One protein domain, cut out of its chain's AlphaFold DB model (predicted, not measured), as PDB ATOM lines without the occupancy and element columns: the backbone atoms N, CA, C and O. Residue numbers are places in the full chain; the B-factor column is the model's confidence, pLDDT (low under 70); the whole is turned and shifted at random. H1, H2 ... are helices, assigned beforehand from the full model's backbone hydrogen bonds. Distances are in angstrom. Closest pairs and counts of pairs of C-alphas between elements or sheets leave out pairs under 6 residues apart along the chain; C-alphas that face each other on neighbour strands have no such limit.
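This is residues 3 to 67 and 121 to 192 of the 988 residues of an uncharacterized protein of Ancylostoma ceylanicum (UniProt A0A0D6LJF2). The long helix H5 forms the core of an elongated, all-helix domain: H1 and H8 pack on it and run the same way as it does, while H3 crosses it the opposite way. Short H4 packs on the first part of H5, H7 lies over H4 and folds back into H8, and H2 sits at the far end of the length, beyond H1. The printed part has 137 residues with eight named helices, H1 to H8 in order, and no named strand. It is compact, with a radius of gyration of the C-alphas of 15.2 A, and spans 47 by 30 by 27 A.

H1 holds residues 3 to 17, beginning at C-alpha 3 at (95.716, 127.544, 120.861) and measuring 21.5 A from first to last C-alpha. H2 holds residues 20 to 23, 5.4 A, and H3 holds residues 27 to 42, 22.1 A. H4 is residues 53 to 57, 7.3 A. After the cut, H5 is residues 123 to 142, 29.1 A, with C-alpha 123 at (107.598, 128.587, 107.358). H6 is residues 149 to 155, 10.0 A, and H7 is residues 160 to 168, 13.1 A. H8 is residues 178 to 192, 20.9 A, ending at C-alpha 192 at (88.893, 108.866, 106.220).

H5 is the hub, touching four helices. H1 touches it at a shallow tilt of 23 degrees, the same way, the closest C-alphas being those of Gln 12 and Thr 139, 4.9 A apart. H8 touches it at a shallow tilt of 22 degrees, the same way, closest at the C-alphas of Ser 138 and Met 188, 4.8 A. H1 and H8 are apart. H3, with residues 34 to 41 alone, touches H5 at a steep tilt of 42 degrees, opposite ways; the closest C-alphas, of Ala 41 and Arg 133, are 5.0 A apart. H4 touches residues 123 to 130 of H5 alone, closest at the C-alphas of Cys 56 and Arg 126, 5.8 A, and touches H7, closest at those of Glu 54 and Leu 167, 5.7 A. H7 and H8 form a helical hairpin at 35.3 degrees, only just a steep tilt, closest at the C-alphas of Leu 168 and Gln 182, 5.4 A. H6 is close to H3 but not clearly touching, the C-alphas of Gln 42 and Leu 155 being closest at 7.0 A. H1 and H2 only just touch, and only at the corner, with 3 pairs of C-alphas within 8 A, the closest those of Ser 15 and Leu 21, 6.5 A. In H1, H3, H5, H6 and H8 every O i to N i+4 pair is within hydrogen-bond range; H7 has 4 of 5, H4 has 0 of 1 with 1 of 2 O i to N i+3 pairs, and H2 is too short for an O i to N i+4 pair.

The two C-alphas farthest apart, of Arg 24 and Asp 60, are 47.2 A apart. Residues 68 to 120 are not printed, and C-alphas 67 and 121 are 10.7 A apart across the cut. Of the links that are printed whole, none is long. The mean pLDDT of the printed part is 83.3, with residues 17, 22 and 144 to 151 under 70.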
ATOM      1  N   LEU A   3      96.977 127.639 120.099       83.38
ATOM      2  CA  LEU A   3      95.716 127.544 120.861       83.38
ATOM      3  C   LEU A   3      94.569 126.879 120.071       83.38
ATOM      4  O   LEU A   3      93.805 126.099 120.627       83.38
ATOM      5  N   VAL A   4      94.452 127.161 118.771       84.69
ATOM      6  CA  VAL A   4      93.464 126.519 117.888       84.69
ATOM      7  C   VAL A   4      93.818 125.048 117.662       84.69
ATOM      8  O   VAL A   4      92.921 124.216 117.630       84.69
ATOM      9  N   SER A   5      95.106 124.715 117.546       83.06
ATOM     10  CA  SER A   5      95.570 123.327 117.424       83.06
ATOM     11  C   SER A   5      95.235 122.511 118.675       83.06
ATOM     12  O   SER A   5      94.687 121.421 118.556       83.06
ATOM     13  N   GLU A   6      95.497 123.046 119.870       85.19
ATOM     14  CA  GLU A   6      95.211 122.354 121.135       85.19
ATOM     15  C   GLU A   6      93.708 122.194 121.393       85.19
ATOM     16  O   GLU A   6      93.254 121.108 121.753       85.19
ATOM     17  N   VAL A   7      92.901 123.225 121.111       87.50
ATOM     18  CA  VAL A   7      91.434 123.108 121.185       87.50
ATOM     19  C   VAL A   7      90.908 122.057 120.199       87.50
ATOM     20  O   VAL A   7      90.022 121.282 120.555       87.50
ATOM     21  N   LEU A   8      91.464 121.974 118.985       87.38
ATOM     22  CA  LEU A   8      91.072 120.950 118.012       87.38
ATOM     23  C   LEU A   8      91.506 119.534 118.421       87.38
ATOM     24  O   LEU A   8      90.738 118.602 118.213       87.38
ATOM     25  N   ARG A   9      92.680 119.357 119.044       86.00
ATOM     26  CA  ARG A   9      93.120 118.063 119.608       86.00
ATOM     27  C   ARG A   9      92.192 117.577 120.720       86.00
ATOM     28  O   ARG A   9      91.809 116.404 120.744       86.00
ATOM     29  N   LEU A  10      91.778 118.485 121.605       84.88
ATOM     30  CA  LEU A  10      90.790 118.183 122.641       84.88
ATOM     31  C   LEU A  10      89.434 117.810 122.023       84.88
ATOM     32  O   LEU A  10      88.864 116.781 122.388       84.88
ATOM     33  N   LEU A  11      88.944 118.590 121.052       84.00
ATOM     34  CA  LEU A  11      87.697 118.290 120.340       84.00
ATOM     35  C   LEU A  11      87.755 116.928 119.639       84.00
ATOM     36  O   LEU A  11      86.860 116.121 119.854       84.00
ATOM     37  N   GLN A  12      88.818 116.624 118.889       84.44
ATOM     38  CA  GLN A  12      89.016 115.327 118.228       84.44
ATOM     39  C   GLN A  12      88.973 114.159 119.233       84.44
ATOM     40  O   GLN A  12      88.362 113.126 118.956       84.44
ATOM     41  N   THR A  13      89.569 114.338 120.417       80.88
ATOM     42  CA  THR A  13      89.553 113.340 121.501       80.88
ATOM     43  C   THR A  13      88.136 113.112 122.038       80.88
ATOM     44  O   THR A  13      87.736 111.965 122.250       80.88
ATOM     45  N   ILE A  14      87.354 114.183 122.212       80.12
ATOM     46  CA  ILE A  14      85.946 114.107 122.633       80.12
ATOM     47  C   ILE A  14      85.091 113.450 121.539       80.12
ATOM     48  O   ILE A  14      84.333 112.532 121.849       80.12
ATOM     49  N   SER A  15      85.245 113.850 120.270       77.19
ATOM     50  CA  SER A  15      84.497 113.294 119.129       77.19
ATOM     51  C   SER A  15      84.721 111.794 118.946       77.19
ATOM     52  O   SER A  15      83.780 111.078 118.618       77.19
ATOM     53  N   LYS A  16      85.947 111.303 119.178       73.88
ATOM     54  CA  LYS A  16      86.261 109.864 119.134       73.88
ATOM     55  C   LYS A  16      85.602 109.070 120.268       73.88
ATOM     56  O   LYS A  16      85.221 107.927 120.056       73.88
ATOM     57  N   ARG A  17      85.524 109.642 121.476       69.12
ATOM     58  CA  ARG A  17      85.158 108.922 122.714       69.12
ATOM     59  C   ARG A  17      83.724 109.137 123.182       69.12
ATOM     60  O   ARG A  17      83.295 108.492 124.132       69.12
ATOM     61  N   SER A  18      82.993 110.077 122.589       71.88
ATOM     62  CA  SER A  18      81.681 110.458 123.094       71.88
ATOM     63  C   SER A  18      80.722 110.895 121.999       71.88
ATOM     64  O   SER A  18      81.000 111.799 121.212       71.88
ATOM     65  N   LYS A  19      79.499 110.359 122.069       70.75
ATOM     66  CA  LYS A  19      78.342 110.846 121.307       70.75
ATOM     67  C   LYS A  19      77.805 112.193 121.848       70.75
ATOM     68  O   LYS A  19      76.742 112.644 121.439       70.75
ATOM     69  N   PHE A  20      78.512 112.876 122.761       77.50
ATOM     70  CA  PHE A  20      78.098 114.180 123.300       77.50
ATOM     71  C   PHE A  20      77.946 115.249 122.205       77.50
ATOM     72  O   PHE A  20      76.906 115.900 122.129       77.50
ATOM     73  N   LEU A  21      78.945 115.390 121.325       73.44
ATOM     74  CA  LEU A  21      78.941 116.397 120.252       73.44
ATOM     75  C   LEU A  21      77.898 116.110 119.153       73.44
ATOM     76  O   LEU A  21      77.506 117.024 118.433       73.44
ATOM     77  N   THR A  22      77.423 114.863 119.042       67.94
ATOM     78  CA  THR A  22      76.356 114.453 118.112       67.94
ATOM     79  C   THR A  22      74.955 114.506 118.711       67.94
ATOM     80  O   THR A  22      74.022 114.858 117.995       67.94
ATOM     81  N   GLN A  23      74.793 114.114 119.979       70.06
ATOM     82  CA  GLN A  23      73.487 113.807 120.584       70.06
ATOM     83  C   GLN A  23      73.096 114.699 121.773       70.06
ATOM     84  O   GLN A  23      71.943 114.646 122.198       70.06
ATOM     85  N   ARG A  24      74.030 115.461 122.364       75.94
ATOM     86  CA  ARG A  24      73.774 116.261 123.583       75.94
ATOM     87  C   ARG A  24      74.148 117.737 123.482       75.94
ATOM     88  O   ARG A  24      73.637 118.526 124.272       75.94
ATOM     89  N   LEU A  25      75.016 118.116 122.546       79.81
ATOM     90  CA  LEU A  25      75.248 119.518 122.203       79.81
ATOM     91  C   LEU A  25      73.963 120.123 121.606       79.81
ATOM     92  O   LEU A  25      73.222 119.423 120.916       79.81
ATOM     93  N   CYS A  26      73.675 121.402 121.872       82.81
ATOM     94  CA  CYS A  26      72.475 122.014 121.306       82.81
ATOM     95  C   CYS A  26      72.618 122.180 119.774       82.81
ATOM     96  O   CYS A  26      73.737 122.389 119.295       82.81
ATOM     97  N   PRO A  27      71.525 122.111 118.985       80.19
ATOM     98  CA  PRO A  27      71.619 122.165 117.522       80.19
ATOM     99  C   PRO A  27      72.269 123.447 116.974       80.19
ATOM    100  O   PRO A  27      72.930 123.406 115.939       80.19
ATOM    101  N   GLU A  28      72.120 124.579 117.668       82.94
ATOM    102  CA  GLU A  28      72.693 125.873 117.267       82.94
ATOM    103  C   GLU A  28      74.221 125.914 117.449       82.94
ATOM    104  O   GLU A  28      74.953 126.344 116.549       82.94
ATOM    105  N   ASP A  29      74.719 125.395 118.578       83.50
ATOM    106  CA  ASP A  29      76.154 125.227 118.838       83.50
ATOM    107  C   ASP A  29      76.764 124.170 117.910       83.50
ATOM    108  O   ASP A  29      77.869 124.352 117.400       83.50
ATOM    109  N   GLN A  30      76.036 123.079 117.652       82.19
ATOM    110  CA  GLN A  30      76.451 122.008 116.746       82.19
ATOM    111  C   GLN A  30      76.609 122.524 115.309       82.19
ATOM    112  O   GLN A  30      77.652 122.301 114.688       82.19
ATOM    113  N   ALA A  31      75.631 123.283 114.802       82.50
ATOM    114  CA  ALA A  31      75.727 123.945 113.502       82.50
ATOM    115  C   ALA A  31      76.900 124.939 113.467       82.50
ATOM    116  O   ALA A  31      77.728 124.888 112.556       82.50
ATOM    117  N   SER A  32      77.039 125.782 114.496       84.25
ATOM    118  CA  SER A  32      78.142 126.751 114.606       84.25
ATOM    119  C   SER A  32      79.523 126.083 114.621       84.25
ATOM    120  O   SER A  32      80.457 126.571 113.977       84.25
ATOM    121  N   LEU A  33      79.656 124.945 115.311       86.06
ATOM    122  CA  LEU A  33      80.873 124.137 115.358       86.06
ATOM    123  C   LEU A  33      81.214 123.563 113.977       86.06
ATOM    124  O   LEU A  33      82.351 123.718 113.526       86.06
ATOM    125  N   VAL A  34      80.241 122.964 113.282       84.81
ATOM    126  CA  VAL A  34      80.428 122.433 111.918       84.81
ATOM    127  C   VAL A  34      80.829 123.546 110.947       84.81
ATOM    128  O   VAL A  34      81.817 123.396 110.231       84.81
ATOM    129  N   MET A  35      80.144 124.693 110.965       86.00
ATOM    130  CA  MET A  35      80.464 125.841 110.101       86.00
ATOM    131  C   MET A  35      81.885 126.372 110.354       86.00
ATOM    132  O   MET A  35      82.634 126.628 109.409       86.00
ATOM    133  N   SER A  36      82.290 126.483 111.623       87.69
ATOM    134  CA  SER A  36      83.634 126.925 112.018       87.69
ATOM    135  C   SER A  36      84.727 125.938 111.582       87.69
ATOM    136  O   SER A  36      85.746 126.339 111.010       87.69
ATOM    137  N   LEU A  37      84.507 124.634 111.783       88.38
ATOM    138  CA  LEU A  37      85.431 123.584 111.353       88.38
ATOM    139  C   LEU A  37      85.546 123.507 109.819       88.38
ATOM    140  O   LEU A  37      86.660 123.432 109.295       88.38
ATOM    141  N   THR A  38      84.427 123.589 109.091       87.38
ATOM    142  CA  THR A  38      84.401 123.596 107.616       87.38
ATOM    143  C   THR A  38      85.130 124.816 107.057       87.38
ATOM    144  O   THR A  38      85.959 124.672 106.156       87.38
ATOM    145  N   ALA A  39      84.935 126.000 107.647       87.31
ATOM    146  CA  ALA A  39      85.685 127.205 107.296       87.31
ATOM    147  C   ALA A  39      87.206 127.049 107.503       87.31
ATOM    148  O   ALA A  39      87.999 127.479 106.659       87.31
ATOM    149  N   MET A  40      87.636 126.407 108.596       88.44
ATOM    150  CA  MET A  40      89.056 126.119 108.842       88.44
ATOM    151  C   MET A  40      89.617 125.066 107.876       88.44
ATOM    152  O   MET A  40      90.743 125.217 107.402       88.44
ATOM    153  N   ALA A  41      88.831 124.054 107.504       86.44
ATOM    154  CA  ALA A  41      89.225 123.069 106.503       86.44
ATOM    155  C   ALA A  41      89.354 123.679 105.089       86.44
ATOM    156  O   ALA A  41      90.328 123.411 104.382       86.44
ATOM    157  N   GLN A  42      88.427 124.552 104.682       84.44
ATOM    158  CA  GLN A  42      88.361 125.126 103.327       84.44
ATOM    159  C   GLN A  42      89.223 126.387 103.112       84.44
ATOM    160  O   GLN A  42      89.244 126.937 102.010       84.44
ATOM    161  N   CYS A  43      89.982 126.847 104.113       80.94
ATOM    162  CA  CYS A  43      90.678 128.139 104.046       80.94
ATOM    163  C   CYS A  43      91.753 128.280 102.933       80.94
ATOM    164  O   CYS A  43      92.050 129.410 102.529       80.94
ATOM    165  N   TRP A  44      92.291 127.183 102.366       78.38
ATOM    166  CA  TRP A  44      93.111 127.225 101.137       78.38
ATOM    167  C   TRP A  44      92.245 127.402  99.884       78.38
ATOM    168  O   TRP A  44      91.901 126.443  99.195       78.38
ATOM    169  N   GLY A  45      91.939 128.661  99.566       70.56
ATOM    170  CA  GLY A  45      91.242 129.066  98.344       70.56
ATOM    171  C   GLY A  45      91.985 130.134  97.530       70.56
ATOM    172  O   GLY A  45      92.953 130.756  97.978       70.56
ATOM    173  N   GLY A  46      91.506 130.385  96.308       75.19
ATOM    174  CA  GLY A  46      92.055 131.407  95.411       75.19
ATOM    175  C   GLY A  46      93.507 131.126  95.006       75.19
ATOM    176  O   GLY A  46      93.821 130.033  94.544       75.19
ATOM    177  N   LYS A  47      94.402 132.107  95.197       72.06
ATOM    178  CA  LYS A  47      95.829 132.034  94.810       72.06
ATOM    179  C   LYS A  47      96.594 130.846  95.423       72.06
ATOM    180  O   LYS A  47      97.621 130.465  94.879       72.06
ATOM    181  N   LEU A  48      96.113 130.276  96.533       78.81
ATOM    182  CA  LEU A  48      96.735 129.129  97.209       78.81
ATOM    183  C   LEU A  48      96.235 127.760  96.717       78.81
ATOM    184  O   LEU A  48      96.790 126.750  97.127       78.81
ATOM    185  N   ARG A  49      95.231 127.697  95.827       75.94
ATOM    186  CA  ARG A  49      94.598 126.432  95.395       75.94
ATOM    187  C   ARG A  49      95.559 125.437  94.725       75.94
ATOM    188  O   ARG A  49      95.292 124.245  94.740       75.94
ATOM    189  N   ASN A  50      96.655 125.929  94.146       77.94
ATOM    190  CA  ASN A  50      97.648 125.117  93.436       77.94
ATOM    191  C   ASN A  50      98.900 124.819  94.286       77.94
ATOM    192  O   ASN A  50      99.854 124.244  93.768       77.94
ATOM    193  N   LEU A  51      98.938 125.258  95.550       84.12
ATOM    194  CA  LEU A  51     100.045 124.988  96.467       84.12
ATOM    195  C   LEU A  51      99.765 123.678  97.204       84.12
ATOM    196  O   LEU A  51      98.787 123.598  97.945       84.12
ATOM    197  N   LYS A  52     100.624 122.673  97.018       86.56
ATOM    198  CA  LYS A  52     100.460 121.383  97.690       86.56
ATOM    199  C   LYS A  52     100.845 121.450  99.166       86.56
ATOM    200  O   LYS A  52     101.690 122.258  99.563       86.56
ATOM    201  N   MET A  53     100.335 120.518  99.968       89.00
ATOM    202  CA  MET A  53     100.726 120.391 101.380       89.00
ATOM    203  C   MET A  53     102.237 120.169 101.575       89.00
ATOM    204  O   MET A  53     102.821 120.760 102.483       89.00
ATOM    205  N   GLU A  54     102.882 119.382 100.706       86.38
ATOM    206  CA  GLU A  54     104.336 119.138 100.739       86.38
ATOM    207  C   GLU A  54     105.168 120.419 100.526       86.38
ATOM    208  O   GLU A  54     106.233 120.585 101.125       86.38
ATOM    209  N   ASP A  55     104.663 121.374  99.740       87.12
ATOM    210  CA  ASP A  55     105.340 122.649  99.488       87.12
ATOM    211  C   ASP A  55     105.248 123.594 100.694       87.12
ATOM    212  O   ASP A  55     106.184 124.339 100.979       87.12
ATOM    213  N   CYS A  56     104.168 123.538 101.481       86.31
ATOM    214  CA  CYS A  56     104.032 124.360 102.690       86.31
ATOM    215  C   CYS A  56     105.191 124.159 103.688       86.31
ATOM    216  O   CYS A  56     105.556 125.103 104.397       86.31
ATOM    217  N   VAL A  57     105.781 122.959 103.704       87.56
ATOM    218  CA  VAL A  57     106.889 122.535 104.576       87.56
ATOM    219  C   VAL A  57     108.265 123.002 104.081       87.56
ATOM    220  O   VAL A  57     109.176 123.201 104.891       87.56
ATOM    221  N   ARG A  58     108.443 123.191 102.768       84.94
ATOM    222  CA  ARG A  58     109.729 123.548 102.144       84.94
ATOM    223  C   ARG A  58     110.165 124.984 102.494       84.94
ATOM    224  O   ARG A  58     109.344 125.867 102.775       84.94
ATOM    225  N   THR A  59     111.478 125.215 102.515       76.81
ATOM    226  CA  THR A  59     112.110 126.508 102.857       76.81
ATOM    227  C   THR A  59     112.135 127.492 101.688       76.81
ATOM    228  O   THR A  59     112.043 128.697 101.903       76.81
ATOM    229  N   ASP A  60     112.230 126.981 100.465       73.25
ATOM    230  CA  ASP A  60     112.597 127.675  99.224       73.25
ATOM    231  C   ASP A  60     111.408 127.967  98.282       73.25
ATOM    232  O   ASP A  60     111.579 128.371  97.129       73.25
ATOM    233  N   VAL A  61     110.176 127.804  98.771       80.00
ATOM    234  CA  VAL A  61     108.963 127.926  97.949       80.00
ATOM    235  C   VAL A  61     108.648 129.365  97.560       80.00
ATOM    236  O   VAL A  61     108.424 130.242  98.398       80.00
ATOM    237  N   LYS A  62     108.506 129.578  96.248       77.12
ATOM    238  CA  LYS A  62     107.991 130.817  95.654       77.12
ATOM    239  C   LYS A  62     106.484 130.939  95.892       77.12
ATOM    240  O   LYS A  62     105.674 130.580  95.039       77.12
ATOM    241  N   LEU A  63     106.108 131.452  97.061       79.94
ATOM    242  CA  LEU A  63     104.712 131.737  97.390       79.94
ATOM    243  C   LEU A  63     104.130 132.824  96.460       79.94
ATOM    244  O   LEU A  63     104.791 133.838  96.219       79.94
ATOM    245  N   PRO A  64     102.881 132.672  95.978       78.94
ATOM    246  CA  PRO A  64     102.201 133.726  95.232       78.94
ATOM    247  C   PRO A  64     101.936 134.950  96.131       78.94
ATOM    248  O   PRO A  64     101.836 134.807  97.353       78.94
ATOM    249  N   PRO A  65     101.768 136.164  95.565       78.94
ATOM    250  CA  PRO A  65     101.489 137.370  96.343       78.94
ATOM    251  C   PRO A  65     100.121 137.265  97.031       78.94
ATOM    252  O   PRO A  65      99.074 137.504  96.423       78.94
ATOM    253  N   LEU A  66     100.145 136.871  98.307       81.38
ATOM    254  CA  LEU A  66      98.959 136.564  99.116       81.38
ATOM    255  C   LEU A  66      98.065 137.782  99.347       81.38
ATOM    256  O   LEU A  66      96.848 137.643  99.370       81.38
ATOM    257  N   PHE A  67      98.669 138.964  99.470       81.44
ATOM    258  CA  PHE A  67      97.977 140.244  99.568       81.44
ATOM    259  C   PHE A  67      98.227 141.083  98.299       81.44
ATOM    260  O   PHE A  67      99.336 141.027  97.763       81.44
ATOM    261  N   GLN A 121     103.508 133.674 105.241       81.69
ATOM    262  CA  GLN A 121     104.856 133.885 104.700       81.69
ATOM    263  C   GLN A 121     105.951 133.200 105.545       81.69
ATOM    264  O   GLN A 121     106.982 132.809 104.999       81.69
ATOM    265  N   VAL A 122     105.720 132.990 106.845       86.69
ATOM    266  CA  VAL A 122     106.662 132.329 107.763       86.69
ATOM    267  C   VAL A 122     106.489 130.808 107.688       86.69
ATOM    268  O   VAL A 122     105.369 130.312 107.804       86.69
ATOM    269  N   ARG A 123     107.592 130.061 107.516       87.69
ATOM    270  CA  ARG A 123     107.598 128.587 107.358       87.69
ATOM    271  C   ARG A 123     106.845 127.875 108.482       87.69
ATOM    272  O   ARG A 123     105.893 127.153 108.221       87.69
ATOM    273  N   GLU A 124     107.228 128.154 109.721       88.00
ATOM    274  CA  GLU A 124     106.622 127.588 110.928       88.00
ATOM    275  C   GLU A 124     105.100 127.812 110.981       88.00
ATOM    276  O   GLU A 124     104.325 126.884 111.196       88.00
ATOM    277  N   HIS A 125     104.642 129.025 110.664       87.38
ATOM    278  CA  HIS A 125     103.218 129.350 110.645       87.38
ATOM    279  C   HIS A 125     102.458 128.631 109.517       87.38
ATOM    280  O   HIS A 125     101.298 128.271 109.721       87.38
ATOM    281  N   ARG A 126     103.076 128.364 108.351       89.38
ATOM    282  CA  ARG A 126     102.473 127.483 107.323       89.38
ATOM    283  C   ARG A 126     102.281 126.067 107.852       89.38
ATOM    284  O   ARG A 126     101.222 125.482 107.647       89.38
ATOM    285  N   MET A 127     103.287 125.548 108.550       91.19
ATOM    286  CA  MET A 127     103.270 124.215 109.154       91.19
ATOM    287  C   MET A 127     102.179 124.111 110.235       91.19
ATOM    288  O   MET A 127     101.390 123.170 110.217       91.19
ATOM    289  N   GLN A 128     102.010 125.140 111.072       90.06
ATOM    290  CA  GLN A 128     100.877 125.239 112.005       90.06
ATOM    291  C   GLN A 128      99.508 125.334 111.293       90.06
ATOM    292  O   GLN A 128      98.527 124.763 111.770       90.06
ATOM    293  N   CYS A 129      99.408 126.025 110.148       89.50
ATOM    294  CA  CYS A 129      98.170 126.055 109.350       89.50
ATOM    295  C   CYS A 129      97.816 124.671 108.779       89.50
ATOM    296  O   CYS A 129      96.643 124.305 108.754       89.50
ATOM    297  N   LEU A 130      98.821 123.900 108.350       91.31
ATOM    298  CA  LEU A 130      98.660 122.522 107.882       91.31
ATOM    299  C   LEU A 130      98.148 121.602 109.007       91.31
ATOM    300  O   LEU A 130      97.153 120.910 108.800       91.31
ATOM    301  N   ILE A 131      98.743 121.673 110.205       92.12
ATOM    302  CA  ILE A 131      98.279 120.952 111.409       92.12
ATOM    303  C   ILE A 131      96.800 121.263 111.699       92.12
ATOM    304  O   ILE A 131      95.975 120.353 111.775       92.12
ATOM    305  N   VAL A 132      96.436 122.551 111.785       91.38
ATOM    306  CA  VAL A 132      95.052 122.984 112.064       91.38
ATOM    307  C   VAL A 132      94.067 122.503 110.995       91.38
ATOM    308  O   VAL A 132      92.943 122.123 111.336       91.38
ATOM    309  N   ARG A 133      94.459 122.464 109.716       90.56
ATOM    310  CA  ARG A 133      93.596 121.945 108.644       90.56
ATOM    311  C   ARG A 133      93.392 120.430 108.731       90.56
ATOM    312  O   ARG A 133      92.251 119.987 108.610       90.56
ATOM    313  N   LEU A 134      94.452 119.651 108.960       92.31
ATOM    314  CA  LEU A 134      94.357 118.191 109.120       92.31
ATOM    315  C   LEU A 134      93.464 117.827 110.317       92.31
ATOM    316  O   LEU A 134      92.537 117.027 110.174       92.31
ATOM    317  N   LEU A 135      93.668 118.500 111.456       90.44
ATOM    318  CA  LEU A 135      92.833 118.362 112.651       90.44
ATOM    319  C   LEU A 135      91.370 118.753 112.402       90.44
ATOM    320  O   LEU A 135      90.473 118.031 112.832       90.44
ATOM    321  N   SER A 136      91.109 119.857 111.691       89.88
ATOM    322  CA  SER A 136      89.736 120.308 111.400       89.88
ATOM    323  C   SER A 136      88.969 119.286 110.557       89.88
ATOM    324  O   SER A 136      87.830 118.961 110.880       89.88
ATOM    325  N   ILE A 137      89.604 118.732 109.515       88.69
ATOM    326  CA  ILE A 137      89.010 117.698 108.649       88.69
ATOM    327  C   ILE A 137      88.760 116.408 109.439       88.69
ATOM    328  O   ILE A 137      87.666 115.852 109.369       88.69
ATOM    329  N   SER A 138      89.734 115.967 110.237       88.56
ATOM    330  CA  SER A 138      89.585 114.765 111.062       88.56
ATOM    331  C   SER A 138      88.478 114.909 112.114       88.56
ATOM    332  O   SER A 138      87.660 114.007 112.292       88.56
ATOM    333  N   THR A 139      88.391 116.078 112.758       86.94
ATOM    334  CA  THR A 139      87.352 116.386 113.752       86.94
ATOM    335  C   THR A 139      85.963 116.431 113.114       86.94
ATOM    336  O   THR A 139      85.040 115.850 113.672       86.94
ATOM    337  N   LEU A 140      85.802 117.039 111.927       85.12
ATOM    338  CA  LEU A 140      84.531 117.029 111.178       85.12
ATOM    339  C   LEU A 140      84.017 115.613 110.916       85.12
ATOM    340  O   LEU A 140      82.831 115.348 111.109       85.12
ATOM    341  N   ILE A 141      84.912 114.718 110.491       83.06
ATOM    342  CA  ILE A 141      84.570 113.330 110.179       83.06
ATOM    343  C   ILE A 141      84.115 112.590 111.445       83.06
ATOM    344  O   ILE A 141      83.004 112.056 111.469       83.06
ATOM    345  N   TYR A 142      84.910 112.622 112.522       80.75
ATOM    346  CA  TYR A 142      84.535 111.962 113.782       80.75
ATOM    347  C   TYR A 142      83.299 112.576 114.442       80.75
ATOM    348  O   TYR A 142      82.533 111.862 115.083       80.75
ATOM    349  N   CYS A 143      83.057 113.876 114.257       75.12
ATOM    350  CA  CYS A 143      81.854 114.521 114.764       75.12
ATOM    351  C   CYS A 143      80.561 113.952 114.164       75.12
ATOM    352  O   CYS A 143      79.530 114.209 114.763       75.12
ATOM    353  N   LYS A 144      80.553 113.246 113.016       66.81
ATOM    354  CA  LYS A 144      79.347 112.667 112.361       66.81
ATOM    355  C   LYS A 144      78.115 113.614 112.276       66.81
ATOM    356  O   LYS A 144      76.987 113.160 112.092       66.81
ATOM    357  N   CYS A 145      78.309 114.932 112.388       59.72
ATOM    358  CA  CYS A 145      77.258 115.956 112.453       59.72
ATOM    359  C   CYS A 145      76.749 116.295 111.045       59.72
ATOM    360  O   CYS A 145      77.113 117.341 110.517       59.72
ATOM    361  N   GLN A 146      76.003 115.364 110.431       52.91
ATOM    362  CA  GLN A 146      75.409 115.428 109.080       52.91
ATOM    363  C   GLN A 146      75.985 116.508 108.132       52.91
ATOM    364  O   GLN A 146      75.272 117.439 107.756       52.91
ATOM    365  N   PRO A 147      77.249 116.401 107.683       53.78
ATOM    366  CA  PRO A 147      77.663 117.129 106.497       53.78
ATOM    367  C   PRO A 147      77.039 116.409 105.298       53.78
ATOM    368  O   PRO A 147      77.127 115.179 105.222       53.78
ATOM    369  N   ASP A 148      76.450 117.138 104.344       60.81
ATOM    370  CA  ASP A 148      76.049 116.525 103.070       60.81
ATOM    371  C   ASP A 148      77.230 115.730 102.501       60.81
ATOM    372  O   ASP A 148      78.374 116.201 102.527       60.81
ATOM    373  N   GLU A 149      76.983 114.557 101.913       62.47
ATOM    374  CA  GLU A 149      78.062 113.749 101.321       62.47
ATOM    375  C   GLU A 149      78.875 114.535 100.278       62.47
ATOM    376  O   GLU A 149      80.074 114.303 100.092       62.47
ATOM    377  N   VAL A 150      78.219 115.507  99.637       63.03
ATOM    378  CA  VAL A 150      78.795 116.492  98.717       63.03
ATOM    379  C   VAL A 150      79.852 117.362  99.406       63.03
ATOM    380  O   VAL A 150      80.920 117.575  98.835       63.03
ATOM    381  N   GLN A 151      79.609 117.824 100.636       69.50
ATOM    382  CA  GLN A 151      80.549 118.655 101.397       69.50
ATOM    383  C   GLN A 151      81.793 117.858 101.810       69.50
ATOM    384  O   GLN A 151      82.911 118.323 101.582       69.50
ATOM    385  N   ILE A 152      81.636 116.628 102.322       71.81
ATOM    386  CA  ILE A 152      82.787 115.754 102.640       71.81
ATOM    387  C   ILE A 152      83.583 115.436 101.365       71.81
ATOM    388  O   ILE A 152      84.813 115.488 101.363       71.81
ATOM    389  N   SER A 153      82.894 115.167 100.253       72.31
ATOM    390  CA  SER A 153      83.541 114.885  98.964       72.31
ATOM    391  C   SER A 153      84.264 116.104  98.378       72.31
ATOM    392  O   SER A 153      85.297 115.938  97.733       72.31
ATOM    393  N   ALA A 154      83.773 117.321  98.634       74.94
ATOM    394  CA  ALA A 154      84.437 118.570  98.256       74.94
ATOM    395  C   ALA A 154      85.662 118.885  99.139       74.94
ATOM    396  O   ALA A 154      86.653 119.422  98.641       74.94
ATOM    397  N   LEU A 155      85.620 118.528 100.429       77.50
ATOM    398  CA  LEU A 155      86.773 118.599 101.336       77.50
ATOM    399  C   LEU A 155      87.875 117.607 100.920       77.50
ATOM    400  O   LEU A 155      89.048 117.977 100.863       77.50
ATOM    401  N   LEU A 156      87.491 116.372 100.583       80.44
ATOM    402  CA  LEU A 156      88.372 115.278 100.156       80.44
ATOM    403  C   LEU A 156      88.499 115.210  98.618       80.44
ATOM    404  O   LEU A 156      88.188 114.188  97.992       80.44
ATOM    405  N   TYR A 157      88.941 116.311  98.006       81.75
ATOM    406  CA  TYR A 157      89.133 116.431  96.554       81.75
ATOM    407  C   TYR A 157      90.152 115.414  95.989       81.75
ATOM    408  O   TYR A 157      90.965 114.837  96.712       81.75
ATOM    409  N   SER A 158      90.130 115.187  94.670       76.44
ATOM    410  CA  SER A 158      91.079 114.290  93.987       76.44
ATOM    411  C   SER A 158      92.521 114.800  94.115       76.44
ATOM    412  O   SER A 158      92.815 115.893  93.626       76.44
ATOM    413  N   GLY A 159      93.415 114.026  94.733       84.19
ATOM    414  CA  GLY A 159      94.775 114.454  95.081       84.19
ATOM    415  C   GLY A 159      94.992 114.682  96.582       84.19
ATOM    416  O   GLY A 159      96.134 114.713  97.029       84.19
ATOM    417  N   PHE A 160      93.932 114.820  97.387       88.44
ATOM    418  CA  PHE A 160      94.066 115.131  98.816       88.44
ATOM    419  C   PHE A 160      94.702 113.989  99.635       88.44
ATOM    420  O   PHE A 160      95.491 114.252 100.542       88.44
ATOM    421  N   ILE A 161      94.397 112.727  99.307       90.38
ATOM    422  CA  ILE A 161      95.004 111.547  99.953       90.38
ATOM    423  C   ILE A 161      96.478 111.431  99.541       90.38
ATOM    424  O   ILE A 161      97.346 111.183 100.375       90.38
ATOM    425  N   GLU A 162      96.767 111.686  98.269       92.06
ATOM    426  CA  GLU A 162      98.102 111.696  97.682       92.06
ATOM    427  C   GLU A 162      98.995 112.769  98.322       92.06
ATOM    428  O   GLU A 162     100.142 112.489  98.676       92.06
ATOM    429  N   GLU A 163      98.461 113.974  98.546       91.19
ATOM    430  CA  GLU A 163      99.139 115.048  99.280       91.19
ATOM    431  C   GLU A 163      99.358 114.705 100.760       91.19
ATOM    432  O   GLU A 163     100.442 114.959 101.286       91.19
ATOM    433  N   ALA A 164      98.375 114.096 101.433       92.56
ATOM    434  CA  ALA A 164      98.519 113.674 102.827       92.56
ATOM    435  C   ALA A 164      99.588 112.578 102.994       92.56
ATOM    436  O   ALA A 164     100.405 112.647 103.911       92.56
ATOM    437  N   VAL A 165      99.646 111.604 102.078       93.44
ATOM    438  CA  VAL A 165     100.698 110.573 102.065       93.44
ATOM    439  C   VAL A 165     102.063 111.154 101.669       93.44
ATOM    440  O   VAL A 165     103.088 110.677 102.155       93.44
ATOM    441  N   ALA A 166     102.117 112.205 100.843       93.12
ATOM    442  CA  ALA A 166     103.375 112.890 100.533       93.12
ATOM    443  C   ALA A 166     104.024 113.517 101.782       93.12
ATOM    444  O   ALA A 166     105.245 113.460 101.918       93.12
ATOM    445  N   LEU A 167     103.235 114.021 102.742       94.12
ATOM    446  CA  LEU A 167     103.754 114.537 104.021       94.12
ATOM    447  C   LEU A 167     104.483 113.465 104.846       94.12
ATOM    448  O   LEU A 167     105.487 113.770 105.489       94.12
ATOM    449  N   LEU A 168     104.020 112.211 104.787       93.69
ATOM    450  CA  LEU A 168     104.648 111.065 105.464       93.69
ATOM    451  C   LEU A 168     106.009 110.688 104.851       93.69
ATOM    452  O   LEU A 168     106.802 110.000 105.485       93.69
ATOM    453  N   LYS A 169     106.286 111.128 103.617       91.69
ATOM    454  CA  LYS A 169     107.540 110.865 102.886       91.69
ATOM    455  C   LYS A 169     108.609 111.945 103.110       91.69
ATOM    456  O   LYS A 169     109.726 111.796 102.620       91.69
ATOM    457  N   VAL A 170     108.281 113.027 103.817       91.31
ATOM    458  CA  VAL A 170     109.226 114.102 104.155       91.31
ATOM    459  C   VAL A 170     110.093 113.688 105.349       91.31
ATOM    460  O   VAL A 170     109.607 113.077 106.295       91.31
ATOM    461  N   ASP A 171     111.378 114.039 105.323       87.31
ATOM    462  CA  ASP A 171     112.316 113.747 106.411       87.31
ATOM    463  C   ASP A 171     111.964 114.519 107.701       87.31
ATOM    464  O   ASP A 171     111.800 115.747 107.685       87.31
ATOM    465  N   LEU A 172     111.903 113.797 108.826       88.69
ATOM    466  CA  LEU A 172     111.702 114.341 110.173       88.69
ATOM    467  C   LEU A 172     112.793 115.351 110.564       88.69
ATOM    468  O   LEU A 172     112.504 116.324 111.256       88.69
ATOM    469  N   ASN A 173     114.021 115.190 110.059       85.50
ATOM    470  CA  ASN A 173     115.128 116.122 110.312       85.50
ATOM    471  C   ASN A 173     114.911 117.519 109.699       85.50
ATOM    472  O   ASN A 173     115.655 118.452 110.000       85.50
ATOM    473  N   SER A 174     113.915 117.697 108.823       83.38
ATOM    474  CA  SER A 174     113.728 118.957 108.092       83.38
ATOM    475  C   SER A 174     113.116 120.099 108.922       83.38
ATOM    476  O   SER A 174     113.271 121.268 108.534       83.38
ATOM    477  N   HIS A 175     112.400 119.793 110.015       87.31
ATOM    478  CA  HIS A 175     111.849 120.752 110.988       87.31
ATOM    479  C   HIS A 175     111.225 120.032 112.197       87.31
ATOM    480  O   HIS A 175     110.567 119.013 112.017       87.31
ATOM    481  N   GLU A 176     111.278 120.622 113.395       86.50
ATOM    482  CA  GLU A 176     110.677 120.057 114.624       86.50
ATOM    483  C   GLU A 176     109.169 119.765 114.489       86.50
ATOM    484  O   GLU A 176     108.678 118.725 114.917       86.50
ATOM    485  N   LEU A 177     108.427 120.647 113.807       89.56
ATOM    486  CA  LEU A 177     106.990 120.472 113.534       89.56
ATOM    487  C   LEU A 177     106.645 119.330 112.547       89.56
ATOM    488  O   LEU A 177     105.460 119.119 112.282       89.56
ATOM    489  N   MET A 178     107.622 118.608 111.983       93.19
ATOM    490  CA  MET A 178     107.339 117.511 111.047       93.19
ATOM    491  C   MET A 178     106.672 116.308 111.696       93.19
ATOM    492  O   MET A 178     105.718 115.780 111.128       93.19
ATOM    493  N   ASP A 179     107.131 115.901 112.876       93.00
ATOM    494  CA  ASP A 179     106.547 114.771 113.598       93.00
ATOM    495  C   ASP A 179     105.063 115.030 113.966       93.00
ATOM    496  O   ASP A 179     104.209 114.211 113.601       93.00
ATOM    497  N   PRO A 180     104.687 116.211 114.512       92.50
ATOM    498  CA  PRO A 180     103.288 116.624 114.624       92.50
ATOM    499  C   PRO A 180     102.508 116.584 113.303       92.50
ATOM    500  O   PRO A 180     101.384 116.088 113.284       92.50
ATOM    501  N   ILE A 181     103.074 117.065 112.188       95.00
ATOM    502  CA  ILE A 181     102.392 117.039 110.879       95.00
ATOM    503  C   ILE A 181     102.119 115.607 110.414       95.00
ATOM    504  O   ILE A 181     101.010 115.324 109.964       95.00
ATOM    505  N   GLN A 182     103.098 114.707 110.520       95.50
ATOM    506  CA  GLN A 182     102.925 113.308 110.115       95.50
ATOM    507  C   GLN A 182     101.931 112.579 111.024       95.50
ATOM    508  O   GLN A 182     101.106 111.806 110.534       95.50
ATOM    509  N   THR A 183     101.934 112.903 112.320       95.06
ATOM    510  CA  THR A 183     100.963 112.390 113.294       95.06
ATOM    511  C   THR A 183      99.536 112.802 112.921       95.06
ATOM    512  O   THR A 183      98.659 111.942 112.803       95.06
ATOM    513  N   GLU A 184      99.285 114.093 112.666       94.25
ATOM    514  CA  GLU A 184      97.941 114.544 112.277       94.25
ATOM    515  C   GLU A 184      97.556 114.093 110.856       94.25
ATOM    516  O   GLU A 184      96.373 113.880 110.589       94.25
ATOM    517  N   ALA A 185      98.518 113.879 109.949       95.62
ATOM    518  CA  ALA A 185      98.254 113.305 108.627       95.62
ATOM    519  C   ALA A 185      97.773 111.846 108.729       95.62
ATOM    520  O   ALA A 185      96.783 111.491 108.086       95.62
ATOM    521  N   LEU A 186      98.397 111.024 109.583       95.56
ATOM    522  CA  LEU A 186      97.940 109.656 109.866       95.56
ATOM    523  C   LEU A 186      96.582 109.632 110.573       95.56
ATOM    524  O   LEU A 186      95.701 108.889 110.149       95.56
ATOM    525  N   ARG A 187      96.360 110.474 111.595       92.38
ATOM    526  CA  ARG A 187      95.043 110.588 112.257       92.38
ATOM    527  C   ARG A 187      93.943 111.042 111.295       92.38
ATOM    528  O   ARG A 187      92.816 110.556 111.370       92.38
ATOM    529  N   MET A 188      94.266 111.932 110.359       92.25
ATOM    530  CA  MET A 188      93.345 112.357 109.309       92.25
ATOM    531  C   MET A 188      93.044 111.202 108.337       92.25
ATOM    532  O   MET A 188      91.871 110.887 108.136       92.25
ATOM    533  N   LEU A 189      94.056 110.495 107.816       92.75
ATOM    534  CA  LEU A 189      93.845 109.308 106.969       92.75
ATOM    535  C   LEU A 189      93.028 108.223 107.695       92.75
ATOM    536  O   LEU A 189      92.104 107.657 107.117       92.75
ATOM    537  N   CYS A 190      93.289 108.009 108.986       90.75
ATOM    538  CA  CYS A 190      92.518 107.121 109.856       90.75
ATOM    539  C   CYS A 190      91.042 107.537 109.966       90.75
ATOM    540  O   CYS A 190      90.155 106.687 109.914       90.75
ATOM    541  N   SER A 191      90.756 108.840 110.062       87.88
ATOM    542  CA  SER A 191      89.372 109.323 110.032       87.88
ATOM    543  C   SER A 191      88.702 109.092 108.672       87.88
ATOM    544  O   SER A 191      87.537 108.705 108.637       87.88
ATOM    545  N   VAL A 192      89.433 109.200 107.554       88.19
ATOM    546  CA  VAL A 192      88.893 108.866 106.220       88.19
ATOM    547  C   VAL A 192      88.554 107.374 106.104       88.19
ATOM    548  O   VAL A 192      87.516 107.051 105.532       88.19
TER     549      VAL A 192